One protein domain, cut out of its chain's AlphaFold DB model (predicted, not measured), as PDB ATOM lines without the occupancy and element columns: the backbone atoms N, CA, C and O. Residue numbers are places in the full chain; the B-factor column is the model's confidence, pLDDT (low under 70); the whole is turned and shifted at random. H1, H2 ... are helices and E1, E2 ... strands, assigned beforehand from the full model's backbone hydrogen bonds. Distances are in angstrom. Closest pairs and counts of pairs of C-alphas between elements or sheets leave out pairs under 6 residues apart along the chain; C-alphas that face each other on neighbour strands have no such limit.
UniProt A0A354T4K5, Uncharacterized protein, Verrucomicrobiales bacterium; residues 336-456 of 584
ATOM      1  N   GLU A 336      -0.394 -30.126 -40.262       70.94
ATOM      2  CA  GLU A 336      -0.393 -30.740 -38.934       70.94
ATOM      3  C   GLU A 336       0.384 -32.068 -38.940       70.94
ATOM      4  O   GLU A 336       0.447 -32.792 -39.939       70.94
ATOM      5  N   THR A 337       1.019 -32.410 -37.818       78.44
ATOM      6  CA  THR A 337       1.561 -33.752 -37.581       78.44
ATOM      7  C   THR A 337       1.436 -34.117 -36.097       78.44
ATOM      8  O   THR A 337       1.818 -33.335 -35.222       78.44
ATOM      9  N   ARG A 338       0.886 -35.300 -35.811       81.31
ATOM     10  CA  ARG A 338       0.699 -35.875 -34.468       81.31
ATOM     11  C   ARG A 338       1.411 -37.226 -34.403       81.31
ATOM     12  O   ARG A 338       1.177 -38.063 -35.268       81.31
ATOM     13  N   THR A 339       2.223 -37.456 -33.374       84.12
ATOM     14  CA  THR A 339       2.776 -38.786 -33.059       84.12
ATOM     15  C   THR A 339       2.123 -39.311 -31.785       84.12
ATOM     16  O   THR A 339       1.924 -38.549 -30.841       84.12
ATOM     17  N   MET A 340       1.780 -40.596 -31.762       88.62
ATOM     18  CA  MET A 340       1.102 -41.283 -30.657       88.62
ATOM     19  C   MET A 340       1.507 -42.761 -30.606       88.62
ATOM     20  O   MET A 340       2.220 -43.233 -31.491       88.62
ATOM     21  N   THR A 341       1.008 -43.502 -29.614       90.00
ATOM     22  CA  THR A 341       1.153 -44.962 -29.545       90.00
ATOM     23  C   THR A 341      -0.210 -45.631 -29.713       90.00
ATOM     24  O   THR A 341      -1.127 -45.333 -28.950       90.00
ATOM     25  N   ILE A 342      -0.340 -46.549 -30.672       87.50
ATOM     26  CA  ILE A 342      -1.538 -47.379 -30.889       87.50
ATOM     27  C   ILE A 342      -1.115 -48.843 -30.798       87.50
ATOM     28  O   ILE A 342      -0.182 -49.256 -31.476       87.50
ATOM     29  N   ASN A 343      -1.761 -49.622 -29.923       90.38
ATOM     30  CA  ASN A 343      -1.495 -51.057 -29.725       90.38
ATOM     31  C   ASN A 343      -0.008 -51.430 -29.511       90.38
ATOM     32  O   ASN A 343       0.422 -52.537 -29.823       90.38
ATOM     33  N   GLY A 344       0.774 -50.505 -28.939       89.06
ATOM     34  CA  GLY A 344       2.214 -50.646 -28.679       89.06
ATOM     35  C   GLY A 344       3.128 -50.075 -29.771       89.06
ATOM     36  O   GLY A 344       4.309 -49.857 -29.514       89.06
ATOM     37  N   GLN A 345       2.588 -49.766 -30.950       91.38
ATOM     38  CA  GLN A 345       3.312 -49.226 -32.100       91.38
ATOM     39  C   GLN A 345       3.310 -47.694 -32.084       91.38
ATOM     40  O   GLN A 345       2.290 -47.084 -31.757       91.38
ATOM     41  N   GLN A 346       4.420 -47.050 -32.463       92.38
ATOM     42  CA  GLN A 346       4.413 -45.601 -32.690       92.38
ATOM     43  C   GLN A 346       3.755 -45.288 -34.034       92.38
ATOM     44  O   GLN A 346       4.082 -45.892 -35.053       92.38
ATOM     45  N   VAL A 347       2.849 -44.314 -34.044       90.25
ATOM     46  CA  VAL A 347       2.108 -43.903 -35.239       90.25
ATOM     47  C   VAL A 347       2.208 -42.396 -35.404       90.25
ATOM     48  O   VAL A 347       1.893 -41.639 -34.486       90.25
ATOM     49  N   GLN A 348       2.639 -41.958 -36.584       90.25
ATOM     50  CA  GLN A 348       2.709 -40.560 -36.985       90.25
ATOM     51  C   GLN A 348       1.631 -40.271 -38.034       90.25
ATOM     52  O   GLN A 348       1.719 -40.719 -39.175       90.25
ATOM     53  N   VAL A 349       0.645 -39.463 -37.655       87.69
ATOM     54  CA  VAL A 349      -0.392 -38.936 -38.544       87.69
ATOM     55  C   VAL A 349       0.022 -37.542 -39.005       87.69
ATOM     56  O   VAL A 349       0.141 -36.627 -38.195       87.69
ATOM     57  N   THR A 350       0.243 -37.371 -40.304       84.44
ATOM     58  CA  THR A 350       0.375 -36.074 -40.980       84.44
ATOM     59  C   THR A 350      -0.957 -35.705 -41.627       84.44
ATOM     60  O   THR A 350      -1.537 -36.533 -42.323       84.44
ATOM     61  N   VAL A 351      -1.383 -34.450 -41.490       82.31
ATOM     62  CA  VAL A 351      -2.448 -33.849 -42.306       82.31
ATOM     63  C   VAL A 351      -1.847 -32.654 -43.034       82.31
ATOM     64  O   VAL A 351      -1.605 -31.624 -42.416       82.31
ATOM     65  N   ASP A 352      -1.565 -32.778 -44.329       78.88
ATOM     66  CA  ASP A 352      -1.224 -31.636 -45.183       78.88
ATOM     67  C   ASP A 352      -2.520 -31.147 -45.854       78.88
ATOM     68  O   ASP A 352      -3.084 -31.901 -46.638       78.88
ATOM     69  N   PRO A 353      -3.034 -29.929 -45.600       63.66
ATOM     70  CA  PRO A 353      -4.305 -29.445 -46.156       63.66
ATOM     71  C   PRO A 353      -4.235 -29.119 -47.659       63.66
ATOM     72  O   PRO A 353      -5.149 -28.509 -48.210       63.66
ATOM     73  N   GLY A 354      -3.134 -29.490 -48.316       59.38
ATOM     74  CA  GLY A 354      -2.896 -29.262 -49.728       59.38
ATOM     75  C   GLY A 354      -2.485 -27.824 -50.031       59.38
ATOM     76  O   GLY A 354      -2.433 -26.935 -49.177       59.38
ATOM     77  N   THR A 355      -2.177 -27.580 -51.300       50.12
ATOM     78  CA  THR A 355      -2.122 -26.224 -51.848       50.12
ATOM     79  C   THR A 355      -3.491 -25.881 -52.409       50.12
ATOM     80  O   THR A 355      -3.937 -26.543 -53.347       50.12
ATOM     81  N   ALA A 356      -4.138 -24.840 -51.881       42.56
ATOM     82  CA  ALA A 356      -5.374 -24.322 -52.457       42.56
ATOM     83  C   ALA A 356      -5.154 -23.961 -53.935       42.56
ATOM     84  O   ALA A 356      -4.353 -23.080 -54.262       42.56
ATOM     85  N   VAL A 357      -5.846 -24.675 -54.824       32.34
ATOM     86  CA  VAL A 357      -5.870 -24.376 -56.259       32.34
ATOM     87  C   VAL A 357      -6.634 -23.056 -56.464       32.34
ATOM     88  O   VAL A 357      -7.422 -22.645 -55.611       32.34
ATOM     89  N   GLY A 358      -6.299 -22.323 -57.530       27.94
ATOM     90  CA  GLY A 358      -6.640 -20.905 -57.688       27.94
ATOM     91  C   GLY A 358      -8.132 -20.564 -57.564       27.94
ATOM     92  O   GLY A 358      -9.004 -21.395 -57.807       27.94
ATOM     93  N   ALA A 359      -8.410 -19.304 -57.207       25.70
ATOM     94  CA  ALA A 359      -9.754 -18.783 -56.953       25.70
ATOM     95  C   ALA A 359     -10.748 -19.136 -58.080       25.70
ATOM     96  O   ALA A 359     -10.723 -18.536 -59.153       25.70
ATOM     97  N   GLY A 360     -11.607 -20.124 -57.815       30.12
ATOM     98  CA  GLY A 360     -12.541 -20.701 -58.783       30.12
ATOM     99  C   GLY A 360     -12.794 -22.197 -58.570       30.12
ATOM    100  O   GLY A 360     -13.909 -22.652 -58.796       30.12
ATOM    101  N   THR A 361     -11.807 -22.958 -58.082       33.50
ATOM    102  CA  THR A 361     -11.985 -24.380 -57.722       33.50
ATOM    103  C   THR A 361     -12.406 -24.553 -56.263       33.50
ATOM    104  O   THR A 361     -11.806 -23.957 -55.369       33.50
ATOM    105  N   SER A 362     -13.419 -25.385 -56.022       42.53
ATOM    106  CA  SER A 362     -13.947 -25.700 -54.692       42.53
ATOM    107  C   SER A 362     -13.012 -26.611 -53.891       42.53
ATOM    108  O   SER A 362     -12.724 -27.724 -54.325       42.53
ATOM    109  N   GLU A 363     -12.648 -26.140 -52.696       52.62
ATOM    110  CA  GLU A 363     -11.906 -26.837 -51.633       52.62
ATOM    111  C   GLU A 363     -10.452 -27.246 -51.950       52.62
ATOM    112  O   GLU A 363     -10.105 -27.758 -53.013       52.62
ATOM    113  N   ALA A 364      -9.564 -27.016 -50.978       53.16
ATOM    114  CA  ALA A 364      -8.212 -27.560 -51.003       53.16
ATOM    115  C   ALA A 364      -8.270 -29.007 -50.496       53.16
ATOM    116  O   ALA A 364      -8.709 -29.245 -49.373       53.16
ATOM    117  N   GLN A 365      -7.854 -29.967 -51.324       67.62
ATOM    118  CA  GLN A 365      -7.854 -31.380 -50.943       67.62
ATOM    119  C   GLN A 365      -6.748 -31.643 -49.919       67.62
ATOM    120  O   GLN A 365      -5.561 -31.541 -50.251       67.62
ATOM    121  N   ALA A 366      -7.119 -32.010 -48.690       73.19
ATOM    122  CA  ALA A 366      -6.136 -32.452 -47.718       73.19
ATOM    123  C   ALA A 366      -5.598 -33.845 -48.082       73.19
ATOM    124  O   ALA A 366      -6.305 -34.720 -48.581       73.19
ATOM    125  N   THR A 367      -4.318 -34.042 -47.802       81.94
ATOM    126  CA  THR A 367      -3.610 -35.314 -47.867       81.94
ATOM    127  C   THR A 367      -3.307 -35.766 -46.442       81.94
ATOM    128  O   THR A 367      -2.547 -35.114 -45.720       81.94
ATOM    129  N   VAL A 368      -3.900 -36.884 -46.028       86.00
ATOM    130  CA  VAL A 368      -3.664 -37.508 -44.723       86.00
ATOM    131  C   VAL A 368      -2.706 -38.679 -44.908       86.00
ATOM    132  O   VAL A 368      -3.074 -39.675 -45.519       86.00
ATOM    133  N   THR A 369      -1.497 -38.589 -44.358       89.25
ATOM    134  CA  THR A 369      -0.509 -39.681 -44.374       89.25
ATOM    135  C   THR A 369      -0.352 -40.252 -42.971       89.25
ATOM    136  O   THR A 369       0.025 -39.532 -42.048       89.25
ATOM    137  N   ILE A 370      -0.612 -41.546 -42.812       90.25
ATOM    138  CA  ILE A 370      -0.491 -42.290 -41.557       90.25
ATOM    139  C   ILE A 370       0.687 -43.252 -41.704       90.25
ATOM    140  O   ILE A 370       0.643 -44.176 -42.515       90.25
ATOM    141  N   ASN A 371       1.739 -43.020 -40.919       91.69
ATOM    142  CA  ASN A 371       2.956 -43.828 -40.884       91.69
ATOM    143  C   ASN A 371       3.018 -44.613 -39.570       91.69
ATOM    144  O   ASN A 371       2.959 -43.999 -38.504       91.69
ATOM    145  N   VAL A 372       3.218 -45.929 -39.622       90.31
ATOM    146  CA  VAL A 372       3.699 -46.692 -38.458       90.31
ATOM    147  C   VAL A 372       5.220 -46.597 -38.428       90.31
ATOM    148  O   VAL A 372       5.871 -46.720 -39.468       90.31
ATOM    149  N   LEU A 373       5.791 -46.349 -37.253       91.12
ATOM    150  CA  LEU A 373       7.224 -46.154 -37.060       91.12
ATOM    151  C   LEU A 373       7.849 -47.337 -36.318       91.12
ATOM    152  O   LEU A 373       7.363 -47.757 -35.268       91.12
ATOM    153  N   ASN A 374       8.976 -47.814 -36.840       89.75
ATOM    154  CA  ASN A 374       9.898 -48.695 -36.135       89.75
ATOM    155  C   ASN A 374      10.504 -47.986 -34.909       89.75
ATOM    156  O   ASN A 374      10.486 -46.758 -34.798       89.75
ATOM    157  N   ALA A 375      11.130 -48.753 -34.012       84.75
ATOM    158  CA  ALA A 375      11.778 -48.223 -32.806       84.75
ATOM    159  C   ALA A 375      12.960 -47.258 -33.076       84.75
ATOM    160  O   ALA A 375      13.366 -46.533 -32.170       84.75
ATOM    161  N   ASP A 376      13.501 -47.230 -34.299       86.19
ATOM    162  CA  ASP A 376      14.524 -46.276 -34.758       86.19
ATOM    163  C   ASP A 376      13.936 -45.000 -35.404       86.19
ATOM    164  O   ASP A 376      14.679 -44.106 -35.806       86.19
ATOM    165  N   GLY A 377      12.605 -44.900 -35.504       84.88
ATOM    166  CA  GLY A 377      11.888 -43.804 -36.158       84.88
ATOM    167  C   GLY A 377      11.739 -43.944 -37.679       84.88
ATOM    168  O   GLY A 377      11.161 -43.052 -38.304       84.88
ATOM    169  N   SER A 378      12.223 -45.030 -38.293       89.25
ATOM    170  CA  SER A 378      11.978 -45.320 -39.713       89.25
ATOM    171  C   SER A 378      10.532 -45.778 -39.955       89.25
ATOM    172  O   SER A 378       9.882 -46.329 -39.069       89.25
ATOM    173  N   VAL A 379       9.998 -45.544 -41.158       89.12
ATOM    174  CA  VAL A 379       8.605 -45.888 -41.494       89.12
ATOM    175  C   VAL A 379       8.491 -47.378 -41.834       89.12
ATOM    176  O   VAL A 379       9.001 -47.820 -42.862       89.12
ATOM    177  N   ALA A 380       7.797 -48.135 -40.983       88.12
ATOM    178  CA  ALA A 380       7.542 -49.567 -41.148       88.12
ATOM    179  C   ALA A 380       6.446 -49.846 -42.190       88.12
ATOM    180  O   ALA A 380       6.560 -50.756 -43.013       88.12
ATOM    181  N   SER A 381       5.387 -49.039 -42.161       89.31
ATOM    182  CA  SER A 381       4.253 -49.103 -43.081       89.31
ATOM    183  C   SER A 381       3.613 -47.721 -43.221       89.31
ATOM    184  O   SER A 381       3.698 -46.891 -42.310       89.31
ATOM    185  N   SER A 382       3.008 -47.439 -44.376       89.62
ATOM    186  CA  SER A 382       2.426 -46.121 -44.654       89.62
ATOM    187  C   SER A 382       1.228 -46.190 -45.594       89.62
ATOM    188  O   SER A 382       1.317 -46.755 -46.690       89.62
ATOM    189  N   VAL A 383       0.134 -45.545 -45.182       90.31
ATOM    190  CA  VAL A 383      -1.040 -45.262 -46.014       90.31
ATOM    191  C   VAL A 383      -1.231 -43.755 -46.153       90.31
ATOM    192  O   VAL A 383      -1.119 -43.005 -45.184       90.31
ATOM    193  N   THR A 384      -1.535 -43.301 -47.365       89.25
ATOM    194  CA  THR A 384      -1.905 -41.916 -47.659       89.25
ATOM    195  C   THR A 384      -3.296 -41.849 -48.278       89.25
ATOM    196  O   THR A 384      -3.589 -42.562 -49.231       89.25
ATOM    197  N   TYR A 385      -4.136 -40.969 -47.747       86.56
ATOM    198  CA  TYR A 385      -5.460 -40.634 -48.257       86.56
ATOM    199  C   TYR A 385      -5.418 -39.252 -48.895       86.56
ATOM    200  O   TYR A 385      -4.965 -38.295 -48.270       86.56
ATOM    201  N   SER A 386      -5.919 -39.146 -50.118       80.50
ATOM    202  CA  SER A 386      -6.030 -37.895 -50.867       80.50
ATOM    203  C   SER A 386      -7.259 -37.969 -51.766       80.50
ATOM    204  O   SER A 386      -7.440 -38.972 -52.455       80.50
ATOM    205  N   GLY A 387      -8.090 -36.931 -51.774       72.69
ATOM    206  CA  GLY A 387      -9.296 -36.890 -52.599       72.69
ATOM    207  C   GLY A 387     -10.205 -35.714 -52.256       72.69
ATOM    208  O   GLY A 387      -9.881 -34.885 -51.403       72.69
ATOM    209  N   GLY A 388     -11.356 -35.645 -52.927       64.50
ATOM    210  CA  GLY A 388     -12.380 -34.641 -52.644       64.50
ATOM    211  C   GLY A 388     -12.917 -34.773 -51.218       64.50
ATOM    212  O   GLY A 388     -13.224 -35.871 -50.762       64.50
ATOM    213  N   GLY A 389     -13.021 -33.647 -50.511       66.44
ATOM    214  CA  GLY A 389     -13.647 -33.570 -49.192       66.44
ATOM    215  C   GLY A 389     -12.822 -34.070 -48.003       66.44
ATOM    216  O   GLY A 389     -13.292 -33.896 -46.884       66.44
ATOM    217  N   VAL A 390     -11.621 -34.644 -48.174       74.12
ATOM    218  CA  VAL A 390     -10.742 -34.981 -47.032       74.12
ATOM    219  C   VAL A 390     -10.314 -33.688 -46.328       74.12
ATOM    220  O   VAL A 390      -9.739 -32.804 -46.965       74.12
ATOM    221  N   THR A 391     -10.569 -33.579 -45.021       70.00
ATOM    222  CA  THR A 391     -10.346 -32.337 -44.245       70.00
ATOM    223  C   THR A 391      -9.515 -32.500 -42.977       70.00
ATOM    224  O   THR A 391      -8.982 -31.511 -42.469       70.00
ATOM    225  N   GLY A 392      -9.397 -33.713 -42.440       79.25
ATOM    226  CA  GLY A 392      -8.738 -33.935 -41.159       79.25
ATOM    227  C   GLY A 392      -8.836 -35.371 -40.665       79.25
ATOM    228  O   GLY A 392      -9.136 -36.291 -41.427       79.25
ATOM    229  N   VAL A 393      -8.546 -35.550 -39.377       84.19
ATOM    230  CA  VAL A 393      -8.470 -36.856 -38.719       84.19
ATOM    231  C   VAL A 393      -8.974 -36.760 -37.278       84.19
ATOM    232  O   VAL A 393      -8.482 -35.919 -36.523       84.19
ATOM    233  N   ASP A 394      -9.881 -37.658 -36.886       83.94
ATOM    234  CA  ASP A 394     -10.135 -37.991 -35.478       83.94
ATOM    235  C   ASP A 394      -9.353 -39.252 -35.070       83.94
ATOM    236  O   ASP A 394      -9.033 -40.110 -35.896       83.94
ATOM    237  N   ILE A 395      -8.999 -39.347 -33.790       82.69
ATOM    238  CA  ILE A 395      -8.177 -40.422 -33.233       82.69
ATOM    239  C   ILE A 395      -8.797 -40.863 -31.909       82.69
ATOM    240  O   ILE A 395      -8.448 -40.374 -30.832       82.69
ATOM    241  N   SER A 396      -9.740 -41.796 -32.005       79.75
ATOM    242  CA  SER A 396     -10.594 -42.244 -30.908       79.75
ATOM    243  C   SER A 396     -10.636 -43.774 -30.817       79.75
ATOM    244  O   SER A 396     -10.556 -44.497 -31.811       79.75
ATOM    245  N   GLY A 397     -10.695 -44.300 -29.588       76.75
ATOM    246  CA  GLY A 397     -10.817 -45.743 -29.330       76.75
ATOM    247  C   GLY A 397      -9.662 -46.626 -29.836       76.75
ATOM    248  O   GLY A 397      -9.844 -47.833 -29.950       76.75
ATOM    249  N   GLY A 398      -8.497 -46.053 -30.160       77.31
ATOM    250  CA  GLY A 398      -7.368 -46.784 -30.758       77.31
ATOM    251  C   GLY A 398      -7.456 -46.966 -32.279       77.31
ATOM    252  O   GLY A 398      -6.592 -47.621 -32.855       77.31
ATOM    253  N   ASN A 399      -8.454 -46.367 -32.934       83.19
ATOM    254  CA  ASN A 399      -8.540 -46.268 -34.387       83.19
ATOM    255  C   ASN A 399      -8.224 -44.840 -34.849       83.19
ATOM    256  O   ASN A 399      -8.320 -43.880 -34.081       83.19
ATOM    257  N   ILE A 400      -7.872 -44.702 -36.124       87.12
ATOM    258  CA  ILE A 400      -7.679 -43.415 -36.789       87.12
ATOM    259  C   ILE A 400      -8.794 -43.256 -37.825       87.12
ATOM    260  O   ILE A 400      -8.919 -44.070 -38.739       87.12
ATOM    261  N   GLN A 401      -9.615 -42.222 -37.677       89.19
ATOM    262  CA  GLN A 401     -10.729 -41.914 -38.568       89.19
ATOM    263  C   GLN A 401     -10.357 -40.748 -39.482       89.19
ATOM    264  O   GLN A 401     -10.184 -39.622 -39.021       89.19
ATOM    265  N   VAL A 402     -10.241 -40.999 -40.784       85.44
ATOM    266  CA  VAL A 402     -10.045 -39.944 -41.791       85.44
ATOM    267  C   VAL A 402     -11.395 -39.282 -42.046       85.44
ATOM    268  O   VAL A 402     -12.354 -39.980 -42.373       85.44
ATOM    269  N   LEU A 403     -11.490 -37.961 -41.885       83.25
ATOM    270  CA  LEU A 403     -12.759 -37.221 -41.873       83.25
ATOM    271  C   LEU A 403     -13.049 -36.483 -43.185       83.25
ATOM    272  O   LEU A 403     -12.132 -36.131 -43.935       83.25
ATOM    273  N   THR A 404     -14.336 -36.192 -43.399       76.19
ATOM    274  CA  THR A 404     -14.801 -35.179 -44.360       76.19
ATOM    275  C   THR A 404     -15.378 -33.949 -43.680       76.19
ATOM    276  O   THR A 404     -15.795 -34.017 -42.531       76.19
ATOM    277  N   GLY A 405     -15.449 -32.832 -44.409       56.44
ATOM    278  CA  GLY A 405     -16.153 -31.626 -43.964       56.44
ATOM    279  C   GLY A 405     -15.435 -30.821 -42.873       56.44
ATOM    280  O   GLY A 405     -14.408 -31.229 -42.341       56.44
ATOM    281  N   ASN A 406     -15.947 -29.615 -42.621       47.12
ATOM    282  CA  ASN A 406     -15.465 -28.591 -41.678       47.12
ATOM    283  C   ASN A 406     -14.223 -28.918 -40.814       47.12
ATOM    284  O   ASN A 406     -14.319 -29.601 -39.804       47.12
ATOM    285  N   ASN A 407     -13.096 -28.284 -41.176       43.53
ATOM    286  CA  ASN A 407     -11.997 -27.809 -40.311       43.53
ATOM    287  C   ASN A 407     -11.940 -28.402 -38.875       43.53
ATOM    288  O   ASN A 407     -12.780 -28.001 -38.065       43.53
ATOM    289  N   PRO A 408     -10.893 -29.169 -38.487       42.19
ATOM    290  CA  PRO A 408     -10.770 -29.872 -37.192       42.19
ATOM    291  C   PRO A 408     -10.563 -28.969 -35.949       42.19
ATOM    292  O   PRO A 408      -9.942 -29.364 -34.967       42.19
ATOM    293  N   ASN A 409     -11.076 -27.739 -35.995       41.47
ATOM    294  CA  ASN A 409     -11.156 -26.761 -34.912       41.47
ATOM    295  C   ASN A 409     -12.620 -26.362 -34.596       41.47
ATOM    296  O   ASN A 409     -12.842 -25.362 -33.911       41.47
ATOM    297  N   THR A 410     -13.628 -27.064 -35.132       38.22
ATOM    298  CA  THR A 410     -15.019 -26.949 -34.658       38.22
ATOM    299  C   THR A 410     -15.153 -27.540 -33.252       38.22
ATOM    300  O   THR A 410     -14.369 -28.396 -32.842       38.22
ATOM    301  N   ALA A 411     -16.114 -27.042 -32.472       36.22
ATOM    302  CA  ALA A 411     -16.300 -27.484 -31.093       36.22
ATOM    303  C   ALA A 411     -16.897 -28.907 -31.046       36.22
ATOM    304  O   ALA A 411     -17.698 -29.245 -31.918       36.22
ATOM    305  N   PRO A 412     -16.608 -29.721 -30.010       36.44
ATOM    306  CA  PRO A 412     -17.062 -31.119 -29.905       36.44
ATOM    307  C   PRO A 412     -18.580 -31.299 -29.658       36.44
ATOM    308  O   PRO A 412     -19.008 -32.365 -29.226       36.44
ATOM    309  N   ASN A 413     -19.384 -30.262 -29.912       38.59
ATOM    310  CA  ASN A 413     -20.841 -30.258 -29.756       38.59
ATOM    311  C   ASN A 413     -21.588 -30.252 -31.104       38.59
ATOM    312  O   ASN A 413     -22.788 -30.521 -31.119       38.59
ATOM    313  N   ASP A 414     -20.910 -29.952 -32.217       48.19
ATOM    314  CA  ASP A 414     -21.450 -30.220 -33.553       48.19
ATOM    315  C   ASP A 414     -21.378 -31.736 -33.814       48.19
ATOM    316  O   ASP A 414     -20.422 -32.393 -33.392       48.19
ATOM    317  N   SER A 415     -22.374 -32.317 -34.494       52.44
ATOM    318  CA  SER A 415     -22.371 -33.759 -34.788       52.44
ATOM    319  C   SER A 415     -21.098 -34.157 -35.553       52.44
ATOM    320  O   SER A 415     -20.741 -33.469 -36.516       52.44
ATOM    321  N   PRO A 416     -20.404 -35.243 -35.154       58.91
ATOM    322  CA  PRO A 416     -19.137 -35.624 -35.768       58.91
ATOM    323  C   PRO A 416     -19.342 -35.883 -37.259       58.91
ATOM    324  O   PRO A 416     -20.273 -36.581 -37.659       58.91
ATOM    325  N   SER A 417     -18.484 -35.291 -38.090       67.06
ATOM    326  CA  SER A 417     -18.582 -35.478 -39.537       67.06
ATOM    327  C   SER A 417     -18.251 -36.928 -39.906       67.06
ATOM    328  O   SER A 417     -17.336 -37.502 -39.310       67.06
ATOM    329  N   PRO A 418     -18.967 -37.539 -40.867       76.38
ATOM    330  CA  PRO A 418     -18.804 -38.952 -41.164       76.38
ATOM    331  C   PRO A 418     -17.375 -39.250 -41.656       76.38
ATOM    332  O   PRO A 418     -16.849 -38.537 -42.526       76.38
ATOM    333  N   PRO A 419     -16.725 -40.305 -41.131       82.25
ATOM    334  CA  PRO A 419     -15.415 -40.712 -41.611       82.25
ATOM    335  C   PRO A 419     -15.508 -41.254 -43.040       82.25
ATOM    336  O   PRO A 419     -16.456 -41.954 -43.393       82.25
ATOM    337  N   VAL A 420     -14.492 -40.978 -43.855       83.31
ATOM    338  CA  VAL A 420     -14.295 -41.575 -45.189       83.31
ATOM    339  C   VAL A 420     -13.483 -42.861 -45.142       83.31
ATOM    340  O   VAL A 420     -13.653 -43.732 -45.993       83.31
ATOM    341  N   ALA A 421     -12.634 -43.022 -44.132       86.69
ATOM    342  CA  ALA A 421     -11.947 -44.276 -43.883       86.69
ATOM    343  C   ALA A 421     -11.672 -44.464 -42.395       86.69
ATOM    344  O   ALA A 421     -11.347 -43.510 -41.686       86.69
ATOM    345  N   VAL A 422     -11.743 -45.716 -41.954       86.50
ATOM    346  CA  VAL A 422     -11.199 -46.156 -40.672       86.50
ATOM    347  C   VAL A 422      -9.872 -46.857 -40.943       86.50
ATOM    348  O   VAL A 422      -9.761 -47.689 -41.849       86.50
ATOM    349  N   VAL A 423      -8.860 -46.501 -40.160       88.31
ATOM    350  CA  VAL A 423      -7.548 -47.141 -40.149       88.31
ATOM    351  C   VAL A 423      -7.321 -47.750 -38.776       88.31
ATOM    352  O   VAL A 423      -7.284 -47.047 -37.763       88.31
ATOM    353  N   SER A 424      -7.151 -49.066 -38.765       89.62
ATOM    354  CA  SER A 424      -6.819 -49.851 -37.580       89.62
ATOM    355  C   SER A 424      -5.384 -50.348 -37.708       89.62
ATOM    356  O   SER A 424      -4.965 -50.790 -38.777       89.62
ATOM    357  N   ILE A 425      -4.624 -50.271 -36.619       88.38
ATOM    358  CA  ILE A 425      -3.211 -50.664 -36.578       88.38
ATOM    359  C   ILE A 425      -3.080 -51.720 -35.491       88.38
ATOM    360  O   ILE A 425      -3.421 -51.455 -34.337       88.38
ATOM    361  N   ASP A 426      -2.658 -52.927 -35.855       89.12
ATOM    362  CA  ASP A 426      -2.539 -54.025 -34.896       89.12
ATOM    363  C   ASP A 426      -1.235 -53.951 -34.080       89.12
ATOM    364  O   ASP A 426      -0.378 -53.088 -34.291       89.12
ATOM    365  N   SER A 427      -1.071 -54.863 -33.123       88.94
ATOM    366  CA  SER A 427       0.128 -54.919 -32.280       88.94
ATOM    367  C   SER A 427       1.405 -55.330 -33.026       88.94
ATOM    368  O   SER A 427       2.497 -55.157 -32.483       88.94
ATOM    369  N   SER A 428       1.311 -55.820 -34.268       85.94
ATOM    370  CA  SER A 428       2.459 -56.094 -35.143       85.94
ATOM    371  C   SER A 428       2.877 -54.887 -35.997       85.94
ATOM    372  O   SER A 428       3.968 -54.896 -36.562       85.94
ATOM    373  N   GLY A 429       2.043 -53.841 -36.073       83.94
ATOM    374  CA  GLY A 429       2.250 -52.686 -36.953       83.94
ATOM    375  C   GLY A 429       1.698 -52.874 -38.370       83.94
ATOM    376  O   GLY A 429       1.972 -52.049 -39.250       83.94
ATOM    377  N   ALA A 430       0.907 -53.926 -38.603       85.88
ATOM    378  CA  ALA A 430       0.147 -54.070 -39.836       85.88
ATOM    379  C   ALA A 430      -1.008 -53.060 -39.857       85.88
ATOM    380  O   ALA A 430      -1.685 -52.828 -38.849       85.88
ATOM    381  N   VAL A 431      -1.227 -52.443 -41.018       87.00
ATOM    382  CA  VAL A 431      -2.216 -51.372 -41.197       87.00
ATOM    383  C   VAL A 431      -3.401 -51.941 -41.955       87.00
ATOM    384  O   VAL A 431      -3.284 -52.294 -43.127       87.00
ATOM    385  N   THR A 432      -4.555 -52.014 -41.303       87.69
ATOM    386  CA  THR A 432      -5.812 -52.378 -41.960       87.69
ATOM    387  C   THR A 432      -6.561 -51.109 -42.336       87.69
ATOM    388  O   THR A 432      -6.760 -50.228 -41.501       87.69
ATOM    389  N   THR A 433      -6.973 -51.015 -43.599       85.62
ATOM    390  CA  THR A 433      -7.696 -49.857 -44.132       85.62
ATOM    391  C   THR A 433      -9.096 -50.270 -44.573       85.62
ATOM    392  O   THR A 433      -9.273 -51.232 -45.327       85.62
ATOM    393  N   GLN A 434     -10.102 -49.546 -44.087       85.88
ATOM    394  CA  GLN A 434     -11.505 -49.775 -44.419       85.88
ATOM    395  C   GLN A 434     -12.128 -48.457 -44.905       85.88
ATOM    396  O   GLN A 434     -12.438 -47.587 -44.086       85.88
ATOM    397  N   PRO A 435     -12.294 -48.271 -46.228       80.31
ATOM    398  CA  PRO A 435     -13.104 -47.183 -46.765       80.31
ATOM    399  C   PRO A 435     -14.546 -47.311 -46.264       80.31
ATOM    400  O   PRO A 435     -15.101 -48.412 -46.237       80.31
ATOM    401  N   THR A 436     -15.167 -46.199 -45.885       81.06
ATOM    402  CA  THR A 436     -16.605 -46.165 -45.587       81.06
ATOM    403  C   THR A 436     -17.404 -45.979 -46.876       81.06
ATOM    404  O   THR A 436     -16.848 -45.635 -47.921       81.06
ATOM    405  N   ALA A 437     -18.730 -46.132 -46.809       70.31
ATOM    406  CA  ALA A 437     -19.603 -45.794 -47.934       70.31
ATOM    407  C   ALA A 437     -19.420 -44.330 -48.392       70.31
ATOM    408  O   ALA A 437     -19.402 -44.065 -49.590       70.31
ATOM    409  N   VAL A 438     -19.196 -43.395 -47.458       70.69
ATOM    410  CA  VAL A 438     -18.932 -41.978 -47.764       70.69
ATOM    411  C   VAL A 438     -17.582 -41.806 -48.470       70.69
ATOM    412  O   VAL A 438     -17.503 -41.098 -49.471       70.69
ATOM    413  N   GLY A 439     -16.529 -42.495 -48.015       70.06
ATOM    414  CA  GLY A 439     -15.215 -42.444 -48.667       70.06
ATOM    415  C   GLY A 439     -15.206 -43.057 -50.058       70.06
ATOM    416  O   GLY A 439     -14.614 -42.488 -50.973       70.06
ATOM    417  N   PHE A 440     -15.925 -44.167 -50.239       69.62
ATOM    418  CA  PHE A 440     -16.123 -44.779 -51.548       69.62
ATOM    419  C   PHE A 440     -16.817 -43.805 -52.512       69.62
ATOM    420  O   PHE A 440     -16.326 -43.553 -53.610       69.62
ATOM    421  N   VAL A 441     -17.933 -43.216 -52.075       66.38
ATOM    422  CA  VAL A 441     -18.759 -42.290 -52.863       66.38
ATOM    423  C   VAL A 441     -18.023 -40.989 -53.222       66.38
ATOM    424  O   VAL A 441     -18.276 -40.423 -54.283       66.38
ATOM    425  N   LEU A 442     -17.077 -40.536 -52.393       64.25
ATOM    426  CA  LEU A 442     -16.218 -39.375 -52.669       64.25
ATOM    427  C   LEU A 442     -14.911 -39.724 -53.410       64.25
ATOM    428  O   LEU A 442     -14.080 -38.845 -53.644       64.25
ATOM    429  N   GLY A 443     -14.703 -40.992 -53.785       69.38
ATOM    430  CA  GLY A 443     -13.500 -41.448 -54.490       69.38
ATOM    431  C   GLY A 443     -12.216 -41.413 -53.651       69.38
ATOM    432  O   GLY A 443     -11.117 -41.425 -54.206       69.38
ATOM    433  N   VAL A 444     -12.328 -41.365 -52.320       72.38
ATOM    434  CA  VAL A 444     -11.194 -41.290 -51.389       72.38
ATOM    435  C   VAL A 444     -10.551 -42.674 -51.251       72.38
ATOM    436  O   VAL A 444     -10.926 -43.473 -50.392       72.38
ATOM    437  N   GLN A 445      -9.571 -42.974 -52.108       75.38
ATOM    438  CA  GLN A 445      -8.834 -44.240 -52.062       75.38
ATOM    439  C   GLN A 445      -7.564 -44.162 -51.184       75.38
ATOM    440  O   GLN A 445      -6.809 -43.190 -51.278       75.38
ATOM    441  N   PRO A 446      -7.277 -45.195 -50.362       83.50
ATOM    442  CA  PRO A 446      -5.994 -45.335 -49.678       83.50
ATOM    443  C   PRO A 446      -4.880 -45.711 -50.665       83.50
ATOM    444  O   PRO A 446      -4.900 -46.781 -51.269       83.50
ATOM    445  N   THR A 447      -3.852 -44.872 -50.764       84.12
ATOM    446  CA  THR A 447      -2.583 -45.208 -51.420       84.12
ATOM    447  C   THR A 447      -1.612 -45.758 -50.377       84.12
ATOM    448  O   THR A 447      -1.033 -45.003 -49.594       84.12
ATOM    449  N   ALA A 448      -1.431 -47.077 -50.345       80.94
ATOM    450  CA  ALA A 448      -0.357 -47.708 -49.579       80.94
ATOM    451  C   ALA A 448       0.996 -47.468 -50.274       80.94
ATOM    452  O   ALA A 448       1.089 -47.595 -51.493       80.94
ATOM    453  N   SER A 449       2.044 -47.133 -49.513       65.00
ATOM    454  CA  SER A 449       3.393 -46.901 -50.066       65.00
ATOM    455  C   SER A 449       4.478 -47.835 -49.520       65.00
ATOM    456  O   SER A 449       5.503 -48.021 -50.175       65.00
ATOM    457  N   SER A 450       4.255 -48.475 -48.366       66.88
ATOM    458  CA  SER A 450       5.144 -49.506 -47.817       66.88
ATOM    459  C   SER A 450       4.447 -50.404 -46.788       66.88
ATOM    460  O   SER A 450       3.469 -50.000 -46.153       66.88
ATOM    461  N   GLY A 451       5.007 -51.602 -46.582       66.62
ATOM    462  CA  GLY A 451       4.650 -52.518 -45.494       66.62
ATOM    463  C   GLY A 451       3.429 -53.409 -45.753       66.62
ATOM    464  O   GLY A 451       2.858 -53.429 -46.842       66.62
ATOM    465  N   SER A 452       3.037 -54.167 -44.725       68.00
ATOM    466  CA  SER A 452       1.847 -55.028 -44.740       68.00
ATOM    467  C   SER A 452       0.581 -54.191 -44.530       68.00
ATOM    468  O   SER A 452       0.056 -54.106 -43.417       68.00
ATOM    469  N   VAL A 453       0.126 -53.530 -45.597       71.06
ATOM    470  CA  VAL A 453      -1.134 -52.772 -45.618       71.06
ATOM    471  C   VAL A 453      -2.228 -53.626 -46.255       71.06
ATOM    472  O   VAL A 453      -2.127 -53.995 -47.423       71.06
ATOM    473  N   THR A 454      -3.283 -53.915 -45.496       72.88
ATOM    474  CA  THR A 454      -4.415 -54.738 -45.939       72.88
ATOM    475  C   THR A 454      -5.653 -53.864 -46.106       72.88
ATOM    476  O   THR A 454      -6.222 -53.380 -45.128       72.88
ATOM    477  N   THR A 455      -6.106 -53.668 -47.343       65.50
ATOM    478  CA  THR A 455      -7.417 -53.062 -47.625       65.50
ATOM    479  C   THR A 455      -8.473 -54.165 -47.592       65.50
ATOM    480  O   THR A 455      -8.369 -55.120 -48.358       65.50
ATOM    481  N   GLN A 456      -9.472 -54.078 -46.703       57.06
ATOM    482  CA  GLN A 456     -10.461 -55.166 -46.540       57.06
ATOM    483  C   GLN A 456     -11.385 -55.357 -47.754       57.06
ATOM    484  O   GLN A 456     -11.950 -56.431 -47.937       57.06
TER     485      GLN A 456
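AT A GLANCE: This is residues 336 to 456 of the 584 residues of an uncharacterized protein of Verrucomicrobiales bacterium (UniProt A0A354T4K5). Two strongly twisted five-stranded sheets stand face to face as a sandwich, their strands at only 10 degrees to each other. One layer is E1 E2 E3 E4 E9 in that order, antiparallel, and the other is E5 E6 E7 E8 E10 in that order, mixed, with the short helix H1 beside its strands. The long loop of residues 353 to 366 reaches out at one end, and residues 410 to 415 stick out. The printed part has 121 residues with ten named strands and one named helix, E1 to E8, H1, E9 and E10 along the chain, and its class is mostly strand. It is compact, with a radius of gyration of the C-alphas of 14.1 A and spans of 44 by 31 by 26 A.

HOW THE PARTS SIT: Begin with E1, residues 336 to 342, and E2, residues 345 to 352, a hairpin with N 338 and O 349 2.8 A apart. E3, residues 367 to 373, forms a hairpin with E2, N 350 to O 369 at 2.8 A. E4, residues 379 to 386, continues this meander, each strand the antiparallel neighbour of the one before, with N 370 and O 383 2.8 A apart. Next look across to E5, residues 390 to 396, in the other sheet; the closest C-alphas of E3 and E5, Val 368 and Gly 392, are 7.2 A apart. A second meander joins E5 to E6, residues 399 to 404, N 401 to O 394 at 2.8 A; then E7, residues 419 to 425, N 402 to O 421 at 2.9 A; then E8, residues 431 to 435, N 432 to O 424 at 2.8 A. H1, residues 437 to 441, is on this second sheet at a height of 4.8 A, over none of its strands; its closest C-alpha to E7 is Gly 439, 3.7 A from Val 420. Its O i to N i+4 pair is within hydrogen-bond range. E9, residues 445 to 450, returns to the first sheet as an edge strand antiparallel to E4, N 384 to O 447 at 2.8 A. E10, residues 453 to 455, is parallel to E8, N 454 to O 431 at 2.9 A.

IN THESE COORDINATES: Find C-alpha 336 at (-0.393, -30.740, -38.934), where E1 begins its 18.5 A. E2 measures 22.4 A, E3 18.8 A, E4 19.1 A and E5 17.7 A. E10 ends at C-alpha 455, (-7.417, -53.062, -47.625).

THE WHOLE: The C-alphas farthest apart, Gly 360 and Ser 428, are 45.1 A apart. The printed part has no cut; the links E2 to E3 and E6 to E7 are long. Mean pLDDT of the printed part is 73.8, and residues 353 to 365 and 405 to 417 are among those under 70.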